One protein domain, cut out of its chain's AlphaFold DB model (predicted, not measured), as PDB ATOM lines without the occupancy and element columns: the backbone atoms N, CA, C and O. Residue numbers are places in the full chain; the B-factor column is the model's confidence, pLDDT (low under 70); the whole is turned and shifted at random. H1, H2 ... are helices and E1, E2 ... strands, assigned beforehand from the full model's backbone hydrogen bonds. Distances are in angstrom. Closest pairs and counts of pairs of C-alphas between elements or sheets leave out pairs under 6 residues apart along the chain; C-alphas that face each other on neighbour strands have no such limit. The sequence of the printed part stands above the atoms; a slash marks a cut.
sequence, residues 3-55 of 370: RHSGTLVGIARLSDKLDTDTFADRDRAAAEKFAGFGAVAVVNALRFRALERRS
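This is residues 3 to 55 of the 370 residues of the protein "GGDEF domain-containing protein" of Alphaproteobacteria bacterium (UniProt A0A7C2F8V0). One long helix, H1, kinked near residue 36, makes the length of a rod; the short strand E1 crosses over its middle, and the unnamed stretch 11 to 24 runs beside its first part and loops back to its start. Residues 47 to 55 stick out. The printed part has 53 residues, mostly helix, with one named strand followed by one named helix. It is only just loose, close to extended, with a radius of gyration of the C-alphas of 14.7 A, and spans 48 by 21 by 13 A.

Residues 3 to 4 pair, antiparallel, with residues 7 to 8 of E1, residues 7 to 10, which pairs with no named strand. The closest C-alphas of E1 and H1, residues 25 to 52, are those of Val 9 and Ala 39, 6.7 A apart. Every O i to N i+4 pair in H1 is within hydrogen-bond range.

E1 begins at C-alpha 7 (41.641, 27.006, 113.760). H1 is 39.7 A long, from C-alpha 25 (23.344, 13.190, 107.716) to C-alpha 52 (45.606, 45.479, 101.538), with a kink of 28 degrees near residue 36.

The C-alphas of Asp 21 and Ser 55, the two farthest apart, are 48.6 A apart. The printed part has no cut; the link from E1 to H1, 14 residues, is long. The pLDDT is under 70 at residue 20 and residues 49 to 55.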
ATOM      1  N   ARG A   3      36.916  25.612 109.232       89.69
ATOM      2  CA  ARG A   3      38.221  25.424 109.882       89.69
ATOM      3  C   ARG A   3      39.348  25.439 108.864       89.69
ATOM      4  O   ARG A   3      39.240  24.813 107.817       89.69
ATOM      5  N   HIS A   4      40.445  26.097 109.212       86.75
ATOM      6  CA  HIS A   4      41.670  26.105 108.423       86.75
ATOM      7  C   HIS A   4      42.856  25.810 109.342       86.75
ATOM      8  O   HIS A   4      43.067  26.526 110.318       86.75
ATOM      9  N   SER A   5      43.623  24.753 109.049       84.94
ATOM     10  CA  SER A   5      44.762  24.306 109.881       84.94
ATOM     11  C   SER A   5      44.407  24.121 111.372       84.94
ATOM     12  O   SER A   5      45.169  24.494 112.255       84.94
ATOM     13  N   GLY A   6      43.214  23.590 111.665       83.44
ATOM     14  CA  GLY A   6      42.722  23.363 113.034       83.44
ATOM     15  C   GLY A   6      42.006  24.558 113.679       83.44
ATOM     16  O   GLY A   6      41.124  24.359 114.520       83.44
ATOM     17  N   THR A   7      42.274  25.787 113.235       84.88
ATOM     18  CA  THR A   7      41.641  27.006 113.760       84.88
ATOM     19  C   THR A   7      40.229  27.192 113.201       84.88
ATOM     20  O   THR A   7      40.012  27.064 111.996       84.88
ATOM     21  N   LEU A   8      39.259  27.500 114.067       90.31
ATOM     22  CA  LEU A   8      37.901  27.874 113.664       90.31
ATOM     23  C   LEU A   8      37.905  29.316 113.146       90.31
ATOM     24  O   LEU A   8      38.227  30.232 113.891       90.31
ATOM     25  N   VAL A   9      37.543  29.503 111.879       90.00
ATOM     26  CA  VAL A   9      37.526  30.814 111.206       90.00
ATOM     27  C   VAL A   9      36.110  31.331 110.950       90.00
ATOM     28  O   VAL A   9      35.931  32.482 110.573       90.00
ATOM     29  N   GLY A  10      35.094  30.496 111.172       88.31
ATOM     30  CA  GLY A  10      33.693  30.884 111.062       88.31
ATOM     31  C   GLY A  10      32.738  29.703 111.211       88.31
ATOM     32  O   GLY A  10      33.149  28.549 111.374       88.31
ATOM     33  N   ILE A  11      31.439  29.982 111.138       90.94
ATOM     34  CA  ILE A  11      30.376  28.978 111.231       90.94
ATOM     35  C   ILE A  11      29.490  29.118 109.995       90.94
ATOM     36  O   ILE A  11      28.967  30.191 109.724       90.94
ATOM     37  N   ALA A  12      29.328  28.021 109.256       86.06
ATOM     38  CA  ALA A  12      28.319  27.907 108.213       86.06
ATOM     39  C   ALA A  12      27.068  27.267 108.824       86.06
ATOM     40  O   ALA A  12      27.171  26.217 109.467       86.06
ATOM     41  N   ARG A  13      25.916  27.914 108.642       88.62
ATOM     42  CA  ARG A  13      24.604  27.433 109.080       88.62
ATOM     43  C   ARG A  13      23.793  27.048 107.848       88.62
ATOM     44  O   ARG A  13      23.728  27.826 106.905       88.62
ATOM     45  N   LEU A  14      23.183  25.867 107.882       85.44
ATOM     46  CA  LEU A  14      22.158  25.479 106.917       85.44
ATOM     47  C   LEU A  14      20.800  25.952 107.442       85.44
ATOM     48  O   LEU A  14      20.484  25.745 108.617       85.44
ATOM     49  N   SER A  15      20.026  26.602 106.585       86.50
ATOM     50  CA  SER A  15      18.645  27.013 106.840       86.50
ATOM     51  C   SER A  15      17.799  26.718 105.604       86.50
ATOM     52  O   SER A  15      18.343  26.589 104.512       86.50
ATOM     53  N   ASP A  16      16.489  26.577 105.810       82.31
ATOM     54  CA  ASP A  16      15.468  26.561 104.755       82.31
ATOM     55  C   ASP A  16      15.708  25.516 103.650       82.31
ATOM     56  O   ASP A  16      16.088  25.824 102.520       82.31
ATOM     57  N   LYS A  17      15.484  24.239 103.988       85.88
ATOM     58  CA  LYS A  17      15.594  23.138 103.025       85.88
ATOM     59  C   LYS A  17      14.485  23.240 101.968       85.88
ATOM     60  O   LYS A  17      13.307  23.336 102.302       85.88
ATOM     61  N   LEU A  18      14.867  23.203 100.690       82.62
ATOM     62  CA  LEU A  18      13.962  23.454  99.559       82.62
ATOM     63  C   LEU A  18      12.895  22.367  99.350       82.62
ATOM     64  O   LEU A  18      11.838  22.655  98.799       82.62
ATOM     65  N   ASP A  19      13.152  21.132  99.778       80.88
ATOM     66  CA  ASP A  19      12.254  19.982  99.609       80.88
ATOM     67  C   ASP A  19      11.313  19.764 100.815       80.88
ATOM     68  O   ASP A  19      10.690  18.713 100.930       80.88
ATOM     69  N   THR A  20      11.166  20.762 101.704       67.69
ATOM     70  CA  THR A  20      10.360  20.746 102.956       67.69
ATOM     71  C   THR A  20      10.718  19.658 103.974       67.69
ATOM     72  O   THR A  20      10.071  19.544 105.014       67.69
ATOM     73  N   ASP A  21      11.767  18.885 103.710       77.19
ATOM     74  CA  ASP A  21      12.170  17.747 104.522       77.19
ATOM     75  C   ASP A  21      13.134  18.171 105.650       77.19
ATOM     76  O   ASP A  21      13.686  19.277 105.658       77.19
ATOM     77  N   THR A  22      13.393  17.290 106.619       83.06
ATOM     78  CA  THR A  22      14.428  17.569 107.639       83.06
ATOM     79  C   THR A  22      15.838  17.375 107.067       83.06
ATOM     80  O   THR A  22      16.046  16.621 106.111       83.06
ATOM     81  N   PHE A  23      16.837  18.082 107.604       86.81
ATOM     82  CA  PHE A  23      18.232  17.877 107.198       86.81
ATOM     83  C   PHE A  23      18.722  16.504 107.670       86.81
ATOM     84  O   PHE A  23      18.718  16.222 108.866       86.81
ATOM     85  N   ALA A  24      19.180  15.676 106.734       88.25
ATOM     86  CA  ALA A  24      19.732  14.357 107.017       88.25
ATOM     87  C   ALA A  24      21.269  14.391 107.105       88.25
ATOM     88  O   ALA A  24      21.918  15.346 106.667       88.25
ATOM     89  N   ASP A  25      21.881  13.306 107.593       87.00
ATOM     90  CA  ASP A  25      23.344  13.190 107.716       87.00
ATOM     91  C   ASP A  25      24.080  13.406 106.388       87.00
ATOM     92  O   ASP A  25      25.177  13.967 106.361       87.00
ATOM     93  N   ARG A  26      23.455  13.036 105.264       86.88
ATOM     94  CA  ARG A  26      23.990  13.300 103.921       86.88
ATOM     95  C   ARG A  26      24.106  14.799 103.618       86.88
ATOM     96  O   ARG A  26      25.091  15.220 103.013       86.88
ATOM     97  N   ASP A  27      23.133  15.597 104.064       87.56
ATOM     98  CA  ASP A  27      23.061  17.039 103.813       87.56
ATOM     99  C   ASP A  27      24.132  17.746 104.650       87.56
ATOM    100  O   ASP A  27      24.879  18.594 104.156       87.56
ATOM    101  N   ARG A  28      24.288  17.303 105.905       86.88
ATOM    102  CA  ARG A  28      25.379  17.728 106.785       86.88
ATOM    103  C   ARG A  28      26.749  17.373 106.206       86.88
ATOM    104  O   ARG A  28      27.617  18.239 106.154       86.88
ATOM    105  N   ALA A  29      26.947  16.139 105.747       87.31
ATOM    106  CA  ALA A  29      28.219  15.694 105.179       87.31
ATOM    107  C   ALA A  29      28.588  16.472 103.903       87.31
ATOM    108  O   ALA A  29      29.754  16.805 103.686       87.31
ATOM    109  N   ALA A  30      27.602  16.800 103.061       87.38
ATOM    110  CA  ALA A  30      27.807  17.666 101.904       87.38
ATOM    111  C   ALA A  30      28.198  19.090 102.334       87.38
ATOM    112  O   ALA A  30      29.197  19.629 101.853       87.38
ATOM    113  N   ALA A  31      27.476  19.676 103.290       88.00
ATOM    114  CA  ALA A  31      27.779  21.000 103.823       88.00
ATOM    115  C   ALA A  31      29.160  21.075 104.489       88.00
ATOM    116  O   ALA A  31      29.851  22.080 104.346       88.00
ATOM    117  N   GLU A  32      29.602  20.019 105.174       87.75
ATOM    118  CA  GLU A  32      30.943  19.932 105.762       87.75
ATOM    119  C   GLU A  32      32.044  19.940 104.688       87.75
ATOM    120  O   GLU A  32      33.064  20.612 104.865       87.75
ATOM    121  N   LYS A  33      31.819  19.296 103.532       88.19
ATOM    122  CA  LYS A  33      32.744  19.369 102.386       88.19
ATOM    123  C   LYS A  33      32.830  20.788 101.820       88.19
ATOM    124  O   LYS A  33      33.932  21.308 101.642       88.19
ATOM    125  N   PHE A  34      31.692  21.448 101.598       88.25
ATOM    126  CA  PHE A  34      31.669  22.842 101.133       88.25
ATOM    127  C   PHE A  34      32.249  23.816 102.162       88.25
ATOM    128  O   PHE A  34      32.941  24.762 101.792       88.25
ATOM    129  N   ALA A  35      32.049  23.558 103.455       89.62
ATOM    130  CA  ALA A  35      32.640  24.327 104.543       89.62
ATOM    131  C   ALA A  35      34.177  24.258 104.540       89.62
ATOM    132  O   ALA A  35      34.825  25.246 104.882       89.62
ATOM    133  N   GLY A  36      34.769  23.135 104.118       85.88
ATOM    134  CA  GLY A  36      36.216  23.022 103.914       85.88
ATOM    135  C   GLY A  36      36.733  24.008 102.862       85.88
ATOM    136  O   GLY A  36      37.639  24.794 103.141       85.88
ATOM    137  N   PHE A  37      36.105  24.039 101.682       88.25
ATOM    138  CA  PHE A  37      36.445  25.001 100.624       88.25
ATOM    139  C   PHE A  37      36.154  26.450 101.039       88.25
ATOM    140  O   PHE A  37      36.981  27.339 100.833       88.25
ATOM    141  N   GLY A  38      35.016  26.681 101.699       89.94
ATOM    142  CA  GLY A  38      34.630  27.988 102.224       89.94
ATOM    143  C   GLY A  38      35.620  28.524 103.260       89.94
ATOM    144  O   GLY A  38      35.936  29.710 103.247       89.94
ATOM    145  N   ALA A  39      36.177  27.664 104.119       91.94
ATOM    146  CA  ALA A  39      37.176  28.070 105.105       91.94
ATOM    147  C   ALA A  39      38.467  28.579 104.449       91.94
ATOM    148  O   ALA A  39      39.005  29.598 104.878       91.94
ATOM    149  N   VAL A  40      38.938  27.911 103.390       91.12
ATOM    150  CA  VAL A  40      40.112  28.353 102.617       91.12
ATOM    151  C   VAL A  40      39.837  29.695 101.936       91.12
ATOM    152  O   VAL A  40      40.657  30.608 102.035       91.12
ATOM    153  N   ALA A  41      38.669  29.852 101.304       90.19
ATOM    154  CA  ALA A  41      38.278  31.101 100.651       90.19
ATOM    155  C   ALA A  41      38.196  32.279 101.641       90.19
ATOM    156  O   ALA A  41      38.759  33.340 101.380       90.19
ATOM    157  N   VAL A  42      37.574  32.074 102.810       89.56
ATOM    158  CA  VAL A  42      37.485  33.089 103.874       89.56
ATOM    159  C   VAL A  42      38.871  33.457 104.404       89.56
ATOM    160  O   VAL A  42      39.173  34.640 104.541       89.56
ATOM    161  N   VAL A  43      39.750  32.482 104.659       90.31
ATOM    162  CA  VAL A  43      41.125  32.763 105.112       90.31
ATOM    163  C   VAL A  43      41.917  33.542 104.067       90.31
ATOM    164  O   VAL A  43      42.610  34.494 104.427       90.31
ATOM    165  N   ASN A  44      41.804  33.185 102.789       87.56
ATOM    166  CA  ASN A  44      42.476  33.907 101.711       87.56
ATOM    167  C   ASN A  44      41.945  35.337 101.580       87.56
ATOM    168  O   ASN A  44      42.749  36.259 101.488       87.56
ATOM    169  N   ALA A  45      40.629  35.545 101.670       84.88
ATOM    170  CA  ALA A  45      40.032  36.878 101.673       84.88
ATOM    171  C   ALA A  45      40.499  37.714 102.877       84.88
ATOM    172  O   ALA A  45      40.870  38.874 102.719       84.88
ATOM    173  N   LEU A  46      40.554  37.133 104.083       82.00
ATOM    174  CA  LEU A  46      41.043  37.825 105.281       82.00
ATOM    175  C   LEU A  46      42.541  38.149 105.200       82.00
ATOM    176  O   LEU A  46      42.950  39.233 105.609       82.00
ATOM    177  N   ARG A  47      43.363  37.246 104.649       81.50
ATOM    178  CA  ARG A  47      44.793  37.490 104.400       81.50
ATOM    179  C   ARG A  47      45.007  38.562 103.343       81.50
ATOM    180  O   ARG A  47      45.839  39.434 103.550       81.50
ATOM    181  N   PHE A  48      44.249  38.523 102.252       75.12
ATOM    182  CA  PHE A  48      44.298  39.539 101.209       75.12
ATOM    183  C   PHE A  48      43.895  40.904 101.768       75.12
ATOM    184  O   PHE A  48      44.670  41.842 101.646       75.12
ATOM    185  N   ARG A  49      42.801  40.992 102.540       67.00
ATOM    186  CA  ARG A  49      42.432  42.222 103.266       67.00
ATOM    187  C   ARG A  49      43.502  42.667 104.262       67.00
ATOM    188  O   ARG A  49      43.687  43.859 104.464       67.00
ATOM    189  N   ALA A  50      44.212  41.744 104.911       65.19
ATOM    190  CA  ALA A  50      45.321  42.086 105.800       65.19
ATOM    191  C   ALA A  50      46.554  42.603 105.035       65.19
ATOM    192  O   ALA A  50      47.266  43.454 105.557       65.19
ATOM    193  N   LEU A  51      46.799  42.118 103.814       61.34
ATOM    194  CA  LEU A  51      47.830  42.633 102.909       61.34
ATOM    195  C   LEU A  51      47.422  43.983 102.299       61.34
ATOM    196  O   LEU A  51      48.247  44.886 102.251       61.34
ATOM    197  N   GLU A  52      46.155  44.174 101.931       54.38
ATOM    198  CA  GLU A  52      45.606  45.479 101.538       54.38
ATOM    199  C   GLU A  52      45.693  46.486 102.688       54.38
ATOM    200  O   GLU A  52      46.092  47.621 102.474       54.38
ATOM    201  N   ARG A  53      45.443  46.062 103.934       52.62
ATOM    202  CA  ARG A  53      45.692  46.880 105.136       52.62
ATOM    203  C   ARG A  53      47.172  47.212 105.364       52.62
ATOM    204  O   ARG A  53      47.457  48.091 106.169       52.62
ATOM    205  N   ARG A  54      48.113  46.526 104.698       57.00
ATOM    206  CA  ARG A  54      49.539  46.912 104.655       57.00
ATOM    207  C   ARG A  54      49.850  47.886 103.521       57.00
ATOM    208  O   ARG A  54      50.947  48.437 103.503       57.00
ATOM    209  N   SER A  55      48.929  48.104 102.583       69.19
ATOM    210  CA  SER A  55      49.043  49.223 101.655       69.19
ATOM    211  C   SER A  55      48.780  50.502 102.438       69.19
ATOM    212  O   SER A  55      47.680  50.732 102.934       69.19
TER     213      SER A  55